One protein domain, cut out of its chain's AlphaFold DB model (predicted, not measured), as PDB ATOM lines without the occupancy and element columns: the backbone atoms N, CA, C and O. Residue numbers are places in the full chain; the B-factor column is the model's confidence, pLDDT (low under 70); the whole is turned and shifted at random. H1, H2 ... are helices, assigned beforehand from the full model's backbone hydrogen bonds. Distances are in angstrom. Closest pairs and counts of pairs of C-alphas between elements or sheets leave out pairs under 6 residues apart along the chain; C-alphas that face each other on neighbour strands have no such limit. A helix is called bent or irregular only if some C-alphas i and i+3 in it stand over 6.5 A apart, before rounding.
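This is residues 10 to 116 of the 145 residues of the protein "Inner membrane protein YgaZ" of Halodesulfovibrio sp. MK-HDV (UniProt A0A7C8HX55). A loose, open set of helices: the short helix H3 sits between one part of H1b, the second arm of the bent helix H1, and one part of H4, nearly in line with both, and the far parts of H1 and H4 run on past it toward the same end with a gap between them. The first arm H1a turns off at the far end of H1, H5 stands across the far end of H4 at a corner, and short H2 lies between H1 and H3 along the chain. The printed part has 107 residues with five named helices, H1 to H5 in order, and no named strand; the class is all helix. The whole is loose, with a radius of gyration of the C-alphas of 17.9 A and spans of 47 by 35 by 26 A.

H1, residues 10 to 38, was assigned as one helix by its hydrogen bonds, but it is bent: C-alphas 17 and 20 are 6.9 A apart. Its arms H1a, residues 10 to 17, and H1b, residues 20 to 38, stand at a steep tilt of 62 degrees. H1b is itself irregular, with C-alphas 20 and 23 6.9 A apart. H2, residues 43 to 52, and H1b only just touch, only at the corner, with 3 pairs of C-alphas within 8 A; the closest are those of Thr 36 and Ala 46, 6.6 A apart. H3, residues 56 to 67, is the hub. It touches residues 28 to 36 of H1b at a shallow tilt of 21 degrees, the same way; the closest C-alphas, of Thr 32 and Val 60, are 5.7 A apart. H2 and H3 only just touch, only at the corner, with 3 pairs within 8 A; the closest C-alphas, of Met 49 and Gln 59, are 7.4 A apart. H4, residues 72 to 96, forms a helical hairpin with H3, touching it with residues 75 to 83 alone, at a shallow tilt of 14 degrees, opposite ways; the closest C-alphas, of Ala 58 and Ala 79, are 5.4 A apart. H1b and H4 are apart. H5, residues 103 to 114, is close to H4 but not clearly touching, about perpendicular at 83 degrees; the closest C-alphas, of Pro 95 and Gln 104, are 7.8 A apart. Every O i to N i+4 pair is within hydrogen-bond range in H1a and H3; the figures are 10 of 15 in H1b, 5 of 6 in H2, 16 of 21 in H4 and 5 of 8 in H5.

H1a begins at C-alpha 10, (-54.960, 47.334, 35.999), and H1b is 29.8 A long. H2 measures 14.8 A and H3 16.8 A. H4 measures 38.1 A from C-alpha 72, (-25.471, 42.423, 3.767); it is neither bent nor irregular, but only just: C-alphas 92 and 95 are 6.5 A apart. H5, 18.2 A, ends at C-alpha 114, (-59.936, 34.827, 13.292).

The C-alphas of Ser 42 and Arg 116 are the two farthest apart, 49.2 A. Residues 10 to 24, 96 to 102 and 109 to 116 stand free. The printed part has no cut and no long link. Mean pLDDT of the printed part is 76.8; residues 54 and 90 to 116 are under 70.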
ATOM      1  N   SER A  10     -55.182  47.723  37.398       78.88
ATOM      2  CA  SER A  10     -54.960  47.334  35.999       78.88
ATOM      3  C   SER A  10     -53.471  47.131  35.692       78.88
ATOM      4  O   SER A  10     -53.115  46.137  35.060       78.88
ATOM      5  N   PHE A  11     -52.592  48.006  36.198       81.12
ATOM      6  CA  PHE A  11     -51.137  47.859  36.069       81.12
ATOM      7  C   PHE A  11     -50.609  46.619  36.805       81.12
ATOM      8  O   PHE A  11     -49.883  45.823  36.215       81.12
ATOM      9  N   LEU A  12     -51.026  46.401  38.057       85.69
ATOM     10  CA  LEU A  12     -50.629  45.230  38.848       85.69
ATOM     11  C   LEU A  12     -51.126  43.916  38.230       85.69
ATOM     12  O   LEU A  12     -50.402  42.922  38.229       85.69
ATOM     13  N   THR A  13     -52.329  43.915  37.647       83.88
ATOM     14  CA  THR A  13     -52.852  42.755  36.911       83.88
ATOM     15  C   THR A  13     -51.999  42.465  35.674       83.88
ATOM     16  O   THR A  13     -51.634  41.313  35.438       83.88
ATOM     17  N   GLY A  14     -51.642  43.495  34.898       80.56
ATOM     18  CA  GLY A  14     -50.769  43.358  33.728       80.56
ATOM     19  C   GLY A  14     -49.368  42.863  34.092       80.56
ATOM     20  O   GLY A  14     -48.869  41.928  33.468       80.56
ATOM     21  N   ALA A  15     -48.774  43.416  35.151       86.56
ATOM     22  CA  ALA A  15     -47.489  42.972  35.678       86.56
ATOM     23  C   ALA A  15     -47.546  41.502  36.120       86.56
ATOM     24  O   ALA A  15     -46.735  40.699  35.675       86.56
ATOM     25  N   SER A  16     -48.555  41.106  36.900       86.62
ATOM     26  CA  SER A  16     -48.730  39.709  37.323       86.62
ATOM     27  C   SER A  16     -48.935  38.747  36.145       86.62
ATOM     28  O   SER A  16     -48.442  37.621  36.157       86.62
ATOM     29  N   THR A  17     -49.579  39.213  35.071       85.88
ATOM     30  CA  THR A  17     -49.794  38.416  33.854       85.88
ATOM     31  C   THR A  17     -48.487  38.115  33.108       85.88
ATOM     32  O   THR A  17     -48.391  37.067  32.472       85.88
ATOM     33  N   ILE A  18     -47.469  38.987  33.188       85.12
ATOM     34  CA  ILE A  18     -46.185  38.782  32.492       85.12
ATOM     35  C   ILE A  18     -45.144  38.020  33.327       85.12
ATOM     36  O   ILE A  18     -44.235  37.420  32.754       85.12
ATOM     37  N   ILE A  19     -45.298  37.977  34.658       90.25
ATOM     38  CA  ILE A  19     -44.430  37.219  35.580       90.25
ATOM     39  C   ILE A  19     -44.164  35.774  35.119       90.25
ATOM     40  O   ILE A  19     -42.993  35.408  35.054       90.25
ATOM     41  N   PRO A  20     -45.167  34.949  34.749       86.88
ATOM     42  CA  PRO A  20     -44.910  33.562  34.350       86.88
ATOM     43  C   PRO A  20     -44.084  33.422  33.059       86.88
ATOM     44  O   PRO A  20     -43.559  32.347  32.791       86.88
ATOM     45  N   VAL A  21     -43.938  34.489  32.265       83.94
ATOM     46  CA  VAL A  21     -43.160  34.492  31.013       83.94
ATOM     47  C   VAL A  21     -41.697  34.893  31.247       83.94
ATOM     48  O   VAL A  21     -40.814  34.479  30.495       83.94
ATOM     49  N   MET A  22     -41.413  35.658  32.305       87.31
ATOM     50  CA  MET A  22     -40.077  36.194  32.607       87.31
ATOM     51  C   MET A  22     -38.966  35.135  32.726       87.31
ATOM     52  O   MET A  22     -37.893  35.367  32.165       87.31
ATOM     53  N   PRO A  23     -39.179  33.959  33.359       90.56
ATOM     54  CA  PRO A  23     -38.137  32.935  33.455       90.56
ATOM     55  C   PRO A  23     -37.625  32.448  32.095       90.56
ATOM     56  O   PRO A  23     -36.462  32.078  31.982       90.56
ATOM     57  N   GLY A  24     -38.456  32.491  31.044       85.88
ATOM     58  CA  GLY A  24     -38.063  32.094  29.688       85.88
ATOM     59  C   GLY A  24     -37.100  33.071  29.004       85.88
ATOM     60  O   GLY A  24     -36.409  32.693  28.058       85.88
ATOM     61  N   ILE A  25     -37.004  34.312  29.488       85.88
ATOM     62  CA  ILE A  25     -36.133  35.344  28.909       85.88
ATOM     63  C   ILE A  25     -34.664  35.091  29.270       85.88
ATOM     64  O   ILE A  25     -33.785  35.370  28.460       85.88
ATOM     65  N   VAL A  26     -34.388  34.521  30.447       89.94
ATOM     66  CA  VAL A  26     -33.020  34.241  30.921       89.94
ATOM     67  C   VAL A  26     -32.262  33.268  30.004       89.94
ATOM     68  O   VAL A  26     -31.215  33.663  29.481       89.94
ATOM     69  N   PRO A  27     -32.755  32.039  29.733       91.88
ATOM     70  CA  PRO A  27     -32.063  31.122  28.830       91.88
ATOM     71  C   PRO A  27     -32.022  31.664  27.398       91.88
ATOM     72  O   PRO A  27     -31.053  31.433  26.681       91.88
ATOM     73  N   PHE A  28     -33.034  32.434  26.988       85.62
ATOM     74  CA  PHE A  28     -33.049  33.075  25.679       85.62
ATOM     75  C   PHE A  28     -31.936  34.125  25.537       85.62
ATOM     76  O   PHE A  28     -31.214  34.126  24.543       85.62
ATOM     77  N   GLY A  29     -31.740  34.978  26.545       86.62
ATOM     78  CA  GLY A  29     -30.646  35.949  26.576       86.62
ATOM     79  C   GLY A  29     -29.280  35.267  26.514       86.62
ATOM     80  O   GLY A  29     -28.452  35.632  25.677       86.62
ATOM     81  N   MET A  30     -29.079  34.214  27.313       89.56
ATOM     82  CA  MET A  30     -27.856  33.404  27.269       89.56
ATOM     83  C   MET A  30     -27.614  32.803  25.881       89.56
ATOM     84  O   MET A  30     -26.516  32.942  25.347       89.56
ATOM     85  N   LEU A  31     -28.641  32.209  25.268       90.19
ATOM     86  CA  LEU A  31     -28.564  31.651  23.918       90.19
ATOM     87  C   LEU A  31     -28.092  32.704  22.911       90.19
ATOM     88  O   LEU A  31     -27.159  32.454  22.154       90.19
ATOM     89  N   THR A  32     -28.698  33.893  22.921       87.06
ATOM     90  CA  THR A  32     -28.330  34.960  21.979       87.06
ATOM     91  C   THR A  32     -26.889  35.435  22.172       87.06
ATOM     92  O   THR A  32     -26.186  35.670  21.188       87.06
ATOM     93  N   GLY A  33     -26.410  35.496  23.419       85.81
ATOM     94  CA  GLY A  33     -25.019  35.819  23.735       85.81
ATOM     95  C   GLY A  33     -24.047  34.770  23.198       85.81
ATOM     96  O   GLY A  33     -23.101  35.116  22.492       85.81
ATOM     97  N   VAL A  34     -24.322  33.487  23.456       87.94
ATOM     98  CA  VAL A  34     -23.494  32.366  22.977       87.94
ATOM     99  C   VAL A  34     -23.459  32.322  21.452       87.94
ATOM    100  O   VAL A  34     -22.379  32.235  20.877       87.94
ATOM    101  N   VAL A  35     -24.610  32.445  20.786       87.94
ATOM    102  CA  VAL A  35     -24.703  32.424  19.316       87.94
ATOM    103  C   VAL A  35     -23.924  33.582  18.691       87.94
ATOM    104  O   VAL A  35     -23.235  33.392  17.692       87.94
ATOM    105  N   THR A  36     -23.981  34.773  19.288       83.62
ATOM    106  CA  THR A  36     -23.272  35.945  18.753       83.62
ATOM    107  C   THR A  36     -21.753  35.785  18.858       83.62
ATOM    108  O   THR A  36     -21.034  36.105  17.913       83.62
ATOM    109  N   ILE A  37     -21.258  35.249  19.979       84.75
ATOM    110  CA  ILE A  37     -19.827  34.968  20.167       84.75
ATOM    111  C   ILE A  37     -19.381  33.821  19.247       84.75
ATOM    112  O   ILE A  37     -18.323  33.909  18.628       84.75
ATOM    113  N   ALA A  38     -20.203  32.775  19.102       84.31
ATOM    114  CA  ALA A  38     -19.932  31.643  18.215       84.31
ATOM    115  C   ALA A  38     -19.875  32.046  16.730       84.31
ATOM    116  O   ALA A  38     -19.125  31.447  15.966       84.31
ATOM    117  N   ALA A  39     -20.598  33.096  16.329       81.12
ATOM    118  CA  ALA A  39     -20.522  33.674  14.987       81.12
ATOM    119  C   ALA A  39     -19.238  34.496  14.728       81.12
ATOM    120  O   ALA A  39     -19.107  35.121  13.678       81.12
ATOM    121  N   GLY A  40     -18.290  34.538  15.674       79.50
ATOM    122  CA  GLY A  40     -17.022  35.261  15.532       79.50
ATOM    123  C   GLY A  40     -17.140  36.779  15.712       79.50
ATOM    124  O   GLY A  40     -16.213  37.525  15.387       79.50
ATOM    125  N   ILE A  41     -18.271  37.268  16.230       79.88
ATOM    126  CA  ILE A  41     -18.501  38.695  16.462       79.88
ATOM    127  C   ILE A  41     -17.870  39.089  17.802       79.88
ATOM    128  O   ILE A  41     -18.169  38.516  18.846       79.88
ATOM    129  N   SER A  42     -17.005  40.109  17.776       83.62
ATOM    130  CA  SER A  42     -16.393  40.665  18.990       83.62
ATOM    131  C   SER A  42     -17.465  41.078  20.016       83.62
ATOM    132  O   SER A  42     -18.461  41.691  19.615       83.62
ATOM    133  N   PRO A  43     -17.247  40.856  21.329       80.00
ATOM    134  CA  PRO A  43     -18.190  41.256  22.375       80.00
ATOM    135  C   PRO A  43     -18.591  42.734  22.297       80.00
ATOM    136  O   PRO A  43     -19.755  43.069  22.497       80.00
ATOM    137  N   LEU A  44     -17.659  43.618  21.921       83.56
ATOM    138  CA  LEU A  44     -17.963  45.037  21.730       83.56
ATOM    139  C   LEU A  44     -18.985  45.250  20.602       83.56
ATOM    140  O   LEU A  44     -19.963  45.970  20.778       83.56
ATOM    141  N   LYS A  45     -18.789  44.596  19.451       81.31
ATOM    142  CA  LYS A  45     -19.710  44.681  18.305       81.31
ATOM    143  C   LYS A  45     -21.071  44.060  18.626       81.31
ATOM    144  O   LYS A  45     -22.088  44.592  18.193       81.31
ATOM    145  N   ALA A  46     -21.095  42.983  19.411       80.00
ATOM    146  CA  ALA A  46     -22.324  42.359  19.894       80.00
ATOM    147  C   ALA A  46     -23.158  43.324  20.756       80.00
ATOM    148  O   ALA A  46     -24.371  43.409  20.580       80.00
ATOM    149  N   ILE A  47     -22.508  44.099  21.632       81.06
ATOM    150  CA  ILE A  47     -23.165  45.137  22.441       81.06
ATOM    151  C   ILE A  47     -23.695  46.273  21.557       81.06
ATOM    152  O   ILE A  47     -24.800  46.754  21.771       81.06
ATOM    153  N   PHE A  48     -22.960  46.691  20.524       81.75
ATOM    154  CA  PHE A  48     -23.499  47.674  19.577       81.75
ATOM    155  C   PHE A  48     -24.710  47.131  18.808       81.75
ATOM    156  O   PHE A  48     -25.660  47.872  18.567       81.75
ATOM    157  N   MET A  49     -24.724  45.841  18.463       77.12
ATOM    158  CA  MET A  49     -25.866  45.234  17.782       77.12
ATOM    159  C   MET A  49     -27.142  45.236  18.621       77.12
ATOM    160  O   MET A  49     -28.201  45.465  18.046       77.12
ATOM    161  N   THR A  50     -27.083  45.061  19.942       76.56
ATOM    162  CA  THR A  50     -28.294  45.104  20.786       76.56
ATOM    163  C   THR A  50     -28.929  46.497  20.854       76.56
ATOM    164  O   THR A  50     -30.137  46.601  21.057       76.56
ATOM    165  N   ILE A  51     -28.157  47.567  20.626       73.31
ATOM    166  CA  ILE A  51     -28.668  48.949  20.546       73.31
ATOM    167  C   ILE A  51     -29.500  49.146  19.270       73.31
ATOM    168  O   ILE A  51     -30.562  49.766  19.310       73.31
ATOM    169  N   PHE A  52     -29.041  48.603  18.139       70.19
ATOM    170  CA  PHE A  52     -29.751  48.703  16.857       70.19
ATOM    171  C   PHE A  52     -30.851  47.646  16.699       70.19
ATOM    172  O   PHE A  52     -31.875  47.892  16.062       70.19
ATOM    173  N   MET A  53     -30.653  46.462  17.274       72.56
ATOM    174  CA  MET A  53     -31.545  45.316  17.175       72.56
ATOM    175  C   MET A  53     -32.216  45.080  18.526       72.56
ATOM    176  O   MET A  53     -31.762  44.290  19.347       72.56
ATOM    177  N   PHE A  54     -33.356  45.742  18.719       69.44
ATOM    178  CA  PHE A  54     -34.168  45.680  19.941       69.44
ATOM    179  C   PHE A  54     -34.676  44.262  20.288       69.44
ATOM    180  O   PHE A  54     -35.151  44.019  21.397       69.44
ATOM    181  N   ALA A  55     -34.612  43.314  19.342       76.94
ATOM    182  CA  ALA A  55     -35.023  41.923  19.519       76.94
ATOM    183  C   ALA A  55     -33.840  40.947  19.448       76.94
ATOM    184  O   ALA A  55     -33.247  40.764  18.385       76.94
ATOM    185  N   GLY A  56     -33.619  40.182  20.526       76.19
ATOM    186  CA  GLY A  56     -32.637  39.085  20.540       76.19
ATOM    187  C   GLY A  56     -32.896  38.011  19.472       76.19
ATOM    188  O   GLY A  56     -31.958  37.437  18.931       76.19
ATOM    189  N   ALA A  57     -34.158  37.800  19.075       80.81
ATOM    190  CA  ALA A  57     -34.494  36.885  17.979       80.81
ATOM    191  C   ALA A  57     -33.873  37.326  16.645       80.81
ATOM    192  O   ALA A  57     -33.413  36.494  15.871       80.81
ATOM    193  N   ALA A  58     -33.815  38.637  16.403       83.62
ATOM    194  CA  ALA A  58     -33.214  39.174  15.196       83.62
ATOM    195  C   ALA A  58     -31.684  39.018  15.228       83.62
ATOM    196  O   ALA A  58     -31.087  38.701  14.204       83.62
ATOM    197  N   GLN A  59     -31.057  39.165  16.400       86.75
ATOM    198  CA  GLN A  59     -29.613  38.979  16.574       86.75
ATOM    199  C   GLN A  59     -29.176  37.529  16.307       86.75
ATOM    200  O   GLN A  59     -28.157  37.313  15.660       86.75
ATOM    201  N   VAL A  60     -29.975  36.539  16.724       87.88
ATOM    202  CA  VAL A  60     -29.724  35.117  16.422       87.88
ATOM    203  C   VAL A  60     -29.805  34.844  14.918       87.88
ATOM    204  O   VAL A  60     -28.897  34.230  14.366       87.88
ATOM    205  N   SER A  61     -30.845  35.331  14.235       87.56
ATOM    206  CA  SER A  61     -30.979  35.147  12.783       87.56
ATOM    207  C   SER A  61     -29.886  35.870  11.995       87.56
ATOM    208  O   SER A  61     -29.370  35.332  11.021       87.56
ATOM    209  N   VAL A  62     -29.490  37.073  12.419       86.06
ATOM    210  CA  VAL A  62     -28.376  37.803  11.798       86.06
ATOM    211  C   VAL A  62     -27.057  37.069  11.994       86.06
ATOM    212  O   VAL A  62     -26.313  36.921  11.032       86.06
ATOM    213  N   ALA A  63     -26.788  36.553  13.194       86.69
ATOM    214  CA  ALA A  63     -25.596  35.755  13.456       86.69
ATOM    215  C   ALA A  63     -25.525  34.512  12.545       86.69
ATOM    216  O   ALA A  63     -24.468  34.234  11.986       86.69
ATOM    217  N   GLN A  64     -26.652  33.829  12.314       86.00
ATOM    218  CA  GLN A  64     -26.737  32.705  11.368       86.00
ATOM    219  C   GLN A  64     -26.454  33.137   9.921       86.00
ATOM    220  O   GLN A  64     -25.598  32.561   9.251       86.00
ATOM    221  N   LEU A  65     -27.094  34.210   9.452       85.88
ATOM    222  CA  LEU A  65     -26.878  34.719   8.093       85.88
ATOM    223  C   LEU A  65     -25.440  35.208   7.864       85.88
ATOM    224  O   LEU A  65     -24.923  35.117   6.750       85.88
ATOM    225  N   MET A  66     -24.785  35.710   8.913       82.50
ATOM    226  CA  MET A  66     -23.369  36.071   8.872       82.50
ATOM    227  C   MET A  66     -22.470  34.839   8.751       82.50
ATOM    228  O   MET A  66     -21.516  34.876   7.977       82.50
ATOM    229  N   THR A  67     -22.779  33.736   9.443       83.56
ATOM    230  CA  THR A  67     -22.022  32.477   9.297       83.56
ATOM    231  C   THR A  67     -22.173  31.845   7.911       83.56
ATOM    232  O   THR A  67     -21.251  31.194   7.425       83.56
ATOM    233  N   GLU A  68     -23.292  32.095   7.235       85.38
ATOM    234  CA  GLU A  68     -23.571  31.618   5.875       85.38
ATOM    235  C   GLU A  68     -22.988  32.526   4.773       85.38
ATOM    236  O   GLU A  68     -23.204  32.270   3.592       85.38
ATOM    237  N   ASN A  69     -22.238  33.581   5.130       79.31
ATOM    238  CA  ASN A  69     -21.703  34.585   4.195       79.31
ATOM    239  C   ASN A  69     -22.784  35.216   3.289       79.31
ATOM    240  O   ASN A  69     -22.542  35.528   2.122       79.31
ATOM    241  N   SER A  70     -23.992  35.410   3.824       82.19
ATOM    242  CA  SER A  70     -25.100  36.013   3.082       82.19
ATOM    243  C   SER A  70     -24.858  37.499   2.785       82.19
ATOM    244  O   SER A  70     -24.127  38.194   3.493       82.19
ATOM    245  N   SER A  71     -25.507  38.017   1.736       86.12
ATOM    246  CA  SER A  71     -25.402  39.430   1.355       86.12
ATOM    247  C   SER A  71     -25.883  40.350   2.482       86.12
ATOM    248  O   SER A  71     -26.946  40.132   3.069       86.12
ATOM    249  N   ALA A  72     -25.147  41.439   2.730       84.75
ATOM    250  CA  ALA A  72     -25.471  42.423   3.767       84.75
ATOM    251  C   ALA A  72     -26.903  42.981   3.647       84.75
ATOM    252  O   ALA A  72     -27.549  43.263   4.655       84.75
ATOM    253  N   ILE A  73     -27.434  43.074   2.423       89.50
ATOM    254  CA  ILE A  73     -28.811  43.517   2.161       89.50
ATOM    255  C   ILE A  73     -29.829  42.545   2.775       89.50
ATOM    256  O   ILE A  73     -30.808  42.979   3.380       89.50
ATOM    257  N   ILE A  74     -29.587  41.235   2.664       88.56
ATOM    258  CA  ILE A  74     -30.475  40.186   3.187       88.56
ATOM    259  C   ILE A  74     -30.452  40.186   4.716       88.56
ATOM    260  O   ILE A  74     -31.499  40.057   5.353       88.56
ATOM    261  N   ILE A  75     -29.275  40.395   5.308       88.38
ATOM    262  CA  ILE A  75     -29.095  40.502   6.759       88.38
ATOM    263  C   ILE A  75     -29.932  41.665   7.310       88.38
ATOM    264  O   ILE A  75     -30.727  41.480   8.235       88.38
ATOM    265  N   VAL A  76     -29.813  42.850   6.703       86.94
ATOM    266  CA  VAL A  76     -30.566  44.047   7.111       86.94
ATOM    267  C   VAL A  76     -32.068  43.874   6.869       86.94
ATOM    268  O   VAL A  76     -32.867  44.193   7.749       86.94
ATOM    269  N   ALA A  77     -32.474  43.323   5.723       88.69
ATOM    270  CA  ALA A  77     -33.883  43.074   5.419       88.69
ATOM    271  C   ALA A  77     -34.527  42.113   6.433       88.69
ATOM    272  O   ALA A  77     -35.612  42.390   6.947       88.69
ATOM    273  N   THR A  78     -33.831  41.027   6.781       88.19
ATOM    274  CA  THR A  78     -34.268  40.063   7.804       88.19
ATOM    275  C   THR A  78     -34.394  40.727   9.170       88.19
ATOM    276  O   THR A  78     -35.416  40.577   9.844       88.19
ATOM    277  N   ALA A  79     -33.398  41.521   9.566       86.94
ATOM    278  CA  ALA A  79     -33.427  42.268  10.817       86.94
ATOM    279  C   ALA A  79     -34.645  43.203  10.893       86.94
ATOM    280  O   ALA A  79     -35.362  43.198  11.897       86.94
ATOM    281  N   ILE A  80     -34.921  43.964   9.833       86.00
ATOM    282  CA  ILE A  80     -36.086  44.856   9.753       86.00
ATOM    283  C   ILE A  80     -37.383  44.048   9.852       86.00
ATOM    284  O   ILE A  80     -38.240  44.367  10.676       86.00
ATOM    285  N   MET A  81     -37.508  42.970   9.079       87.81
ATOM    286  CA  MET A  81     -38.700  42.118   9.040       87.81
ATOM    287  C   MET A  81     -39.028  41.507  10.410       87.81
ATOM    288  O   MET A  81     -40.185  41.518  10.831       87.81
ATOM    289  N   ILE A  82     -38.021  41.068  11.167       88.94
ATOM    290  CA  ILE A  82     -38.226  40.562  12.531       88.94
ATOM    291  C   ILE A  82     -38.636  41.698  13.484       88.94
ATOM    292  O   ILE A  82     -39.520  41.508  14.323       88.94
ATOM    293  N   ASN A  83     -38.040  42.889  13.356       84.75
ATOM    294  CA  ASN A  83     -38.377  44.049  14.193       84.75
ATOM    295  C   ASN A  83     -39.767  44.635  13.889       84.75
ATOM    296  O   ASN A  83     -40.391  45.206  14.787       84.75
ATOM    297  N   LEU A  84     -40.316  44.420  12.687       82.69
ATOM    298  CA  LEU A  84     -41.690  44.812  12.335       82.69
ATOM    299  C   LEU A  84     -42.736  44.259  13.314       82.69
ATOM    300  O   LEU A  84     -43.797  44.863  13.468       82.69
ATOM    301  N   ARG A  85     -42.442  43.176  14.047       79.31
ATOM    302  CA  ARG A  85     -43.322  42.672  15.112       79.31
ATOM    303  C   ARG A  85     -43.660  43.742  16.154       79.31
ATOM    304  O   ARG A  85     -44.789  43.779  16.626       79.31
ATOM    305  N   PHE A  86     -42.728  44.638  16.487       80.00
ATOM    306  CA  PHE A  86     -42.973  45.727  17.438       80.00
ATOM    307  C   PHE A  86     -43.919  46.777  16.857       80.00
ATOM    308  O   PHE A  86     -44.786  47.278  17.570       80.00
ATOM    309  N   VAL A  87     -43.811  47.046  15.552       79.12
ATOM    310  CA  VAL A  87     -44.755  47.900  14.818       79.12
ATOM    311  C   VAL A  87     -46.145  47.263  14.817       79.12
ATOM    312  O   VAL A  87     -47.128  47.940  15.103       79.12
ATOM    313  N   MET A  88     -46.239  45.948  14.588       76.50
ATOM    314  CA  MET A  88     -47.505  45.211  14.654       76.50
ATOM    315  C   MET A  88     -48.105  45.204  16.064       76.50
ATOM    316  O   MET A  88     -49.307  45.412  16.210       76.50
ATOM    317  N   TYR A  89     -47.297  44.998  17.108       76.38
ATOM    318  CA  TYR A  89     -47.759  45.068  18.497       76.38
ATOM    319  C   TYR A  89     -48.245  46.474  18.852       76.38
ATOM    320  O   TYR A  89     -49.322  46.610  19.425       76.38
ATOM    321  N   SER A  90     -47.513  47.514  18.442       69.44
ATOM    322  CA  SER A  90     -47.925  48.909  18.621       69.44
ATOM    323  C   SER A  90     -49.261  49.192  17.922       69.44
ATOM    324  O   SER A  90     -50.207  49.656  18.563       69.44
ATOM    325  N   ALA A  91     -49.397  48.782  16.657       67.00
ATOM    326  CA  ALA A  91     -50.631  48.905  15.880       67.00
ATOM    327  C   ALA A  91     -51.806  48.094  16.465       67.00
ATOM    328  O   ALA A  91     -52.960  48.502  16.354       67.00
ATOM    329  N   SER A  92     -51.532  46.950  17.101       63.59
ATOM    330  CA  SER A  92     -52.540  46.102  17.753       63.59
ATOM    331  C   SER A  92     -53.002  46.641  19.109       63.59
ATOM    332  O   SER A  92     -54.095  46.283  19.554       63.59
ATOM    333  N   ILE A  93     -52.202  47.477  19.775       64.00
ATOM    334  CA  ILE A  93     -52.579  48.151  21.026       64.00
ATOM    335  C   ILE A  93     -53.385  49.424  20.727       64.00
ATOM    336  O   ILE A  93     -54.268  49.787  21.504       64.00
ATOM    337  N   THR A  94     -53.181  50.051  19.564       58.91
ATOM    338  CA  THR A  94     -53.925  51.250  19.145       58.91
ATOM    339  C   THR A  94     -55.462  51.140  19.172       58.91
ATOM    340  O   THR A  94     -56.084  52.102  19.607       58.91
ATOM    341  N   PRO A  95     -56.137  50.021  18.827       55.69
ATOM    342  CA  PRO A  95     -57.600  49.922  18.956       55.69
ATOM    343  C   PRO A  95     -58.127  49.981  20.403       55.69
ATOM    344  O   PRO A  95     -59.328  50.138  20.597       55.69
ATOM    345  N   HIS A  96     -57.260  49.870  21.415       57.47
ATOM    346  CA  HIS A  96     -57.615  50.105  22.822       57.47
ATOM    347  C   HIS A  96     -57.328  51.559  23.262       57.47
ATOM    348  O   HIS A  96     -57.583  51.910  24.412       57.47
ATOM    349  N   LEU A  97     -56.823  52.402  22.350       51.62
ATOM    350  CA  LEU A  97     -56.353  53.774  22.564       51.62
ATOM    351  C   LEU A  97     -57.070  54.775  21.626       51.62
ATOM    352  O   LEU A  97     -56.417  55.515  20.904       51.62
ATOM    353  N   GLY A  98     -58.407  54.833  21.623       57.25
ATOM    354  CA  GLY A  98     -59.146  55.940  20.978       57.25
ATOM    355  C   GLY A  98     -58.949  56.112  19.448       57.25
ATOM    356  O   GLY A  98     -58.325  55.279  18.798       57.25
ATOM    357  N   PRO A  99     -59.555  57.137  18.815       54.53
ATOM    358  CA  PRO A  99     -59.871  57.105  17.381       54.53
ATOM    359  C   PRO A  99     -58.762  57.692  16.491       54.53
ATOM    360  O   PRO A  99     -58.646  58.908  16.470       54.53
ATOM    361  N   LEU A 100     -58.020  56.896  15.692       52.41
ATOM    362  CA  LEU A 100     -57.122  57.419  14.628       52.41
ATOM    363  C   LEU A 100     -56.744  56.419  13.489       52.41
ATOM    364  O   LEU A 100     -56.048  55.436  13.701       52.41
ATOM    365  N   SER A 101     -57.025  56.821  12.236       52.19
ATOM    366  CA  SER A 101     -56.493  56.371  10.917       52.19
ATOM    367  C   SER A 101     -57.142  55.177  10.150       52.19
ATOM    368  O   SER A 101     -57.472  54.136  10.720       52.19
ATOM    369  N   PRO A 102     -57.298  55.293   8.805       54.09
ATOM    370  CA  PRO A 102     -58.071  54.367   7.956       54.09
ATOM    371  C   PRO A 102     -57.433  52.985   7.733       54.09
ATOM    372  O   PRO A 102     -58.154  52.023   7.457       54.09
ATOM    373  N   TRP A 103     -56.118  52.838   7.917       49.59
ATOM    374  CA  TRP A 103     -55.423  51.545   7.819       49.59
ATOM    375  C   TRP A 103     -55.864  50.562   8.925       49.59
ATOM    376  O   TRP A 103     -55.928  49.351   8.716       49.59
ATOM    377  N   GLN A 104     -56.310  51.081  10.077       54.00
ATOM    378  CA  GLN A 104     -56.849  50.282  11.187       54.00
ATOM    379  C   GLN A 104     -58.229  49.678  10.892       54.00
ATOM    380  O   GLN A 104     -58.571  48.609  11.404       54.00
ATOM    381  N   ARG A 105     -59.014  50.312  10.011       55.72
ATOM    382  CA  ARG A 105     -60.301  49.777   9.532       55.72
ATOM    383  C   ARG A 105     -60.113  48.511   8.696       55.72
ATOM    384  O   ARG A 105     -60.975  47.632   8.726       55.72
ATOM    385  N   TYR A 106     -58.992  48.398   7.984       59.81
ATOM    386  CA  TYR A 106     -58.659  47.219   7.183       59.81
ATOM    387  C   TYR A 106     -58.298  46.020   8.074       59.81
ATOM    388  O   TYR A 106     -58.826  44.924   7.895       59.81
ATOM    389  N   ILE A 107     -57.501  46.255   9.118       58.28
ATOM    390  CA  ILE A 107     -57.059  45.214  10.060       58.28
ATOM    391  C   ILE A 107     -58.207  44.744  10.972       58.28
ATOM    392  O   ILE A 107     -58.331  43.555  11.262       58.28
ATOM    393  N   SER A 108     -59.126  45.634  11.368       56.44
ATOM    394  CA  SER A 108     -60.306  45.231  12.150       56.44
ATOM    395  C   SER A 108     -61.245  44.292  11.375       56.44
ATOM    396  O   SER A 108     -61.944  43.490  11.996       56.44
ATOM    397  N   ARG A 109     -61.265  44.355  10.035       55.38
ATOM    398  CA  ARG A 109     -62.048  43.434   9.194       55.38
ATOM    399  C   ARG A 109     -61.409  42.049   9.110       55.38
ATOM    400  O   ARG A 109     -62.129  41.054   9.147       55.38
ATOM    401  N   THR A 110     -60.082  41.967   9.057       59.72
ATOM    402  CA  THR A 110     -59.367  40.685   8.970       59.72
ATOM    403  C   THR A 110     -59.268  39.977  10.325       59.72
ATOM    404  O   THR A 110     -59.448  38.763  10.395       59.72
ATOM    405  N   LEU A 111     -59.106  40.707  11.434       54.12
ATOM    406  CA  LEU A 111     -59.043  40.119  12.783       54.12
ATOM    407  C   LEU A 111     -60.394  39.592  13.297       54.12
ATOM    408  O   LEU A 111     -60.424  38.632  14.073       54.12
ATOM    409  N   CYS A 112     -61.520  40.153  12.841       54.66
ATOM    410  CA  CYS A 112     -62.849  39.658  13.217       54.66
ATOM    411  C   CYS A 112     -63.146  38.259  12.630       54.66
ATOM    412  O   CYS A 112     -63.932  37.506  13.205       54.66
ATOM    413  N   GLN A 113     -62.458  37.857  11.553       54.09
ATOM    414  CA  GLN A 113     -62.571  36.505  10.990       54.09
ATOM    415  C   GLN A 113     -61.862  35.440  11.851       54.09
ATOM    416  O   GLN A 113     -62.352  34.320  11.976       54.09
ATOM    417  N   ILE A 114     -60.753  35.786  12.519       54.66
ATOM    418  CA  ILE A 114     -59.936  34.827  13.292       54.66
ATOM    419  C   ILE A 114     -60.557  34.494  14.658       54.66
ATOM    420  O   ILE A 114     -60.482  33.355  15.120       54.66
ATOM    421  N   LYS A 115     -61.225  35.447  15.321       46.91
ATOM    422  CA  LYS A 115     -61.861  35.179  16.629       46.91
ATOM    423  C   LYS A 115     -63.082  34.256  16.539       46.91
ATOM    424  O   LYS A 115     -63.470  33.679  17.552       46.91
ATOM    425  N   ARG A 116     -63.678  34.093  15.351       49.69
ATOM    426  CA  ARG A 116     -64.884  33.275  15.148       49.69
ATOM    427  C   ARG A 116     -64.588  31.773  15.032       49.69
ATOM    428  O   ARG A 116     -65.481  30.978  15.302       49.69
TER     429      ARG A 116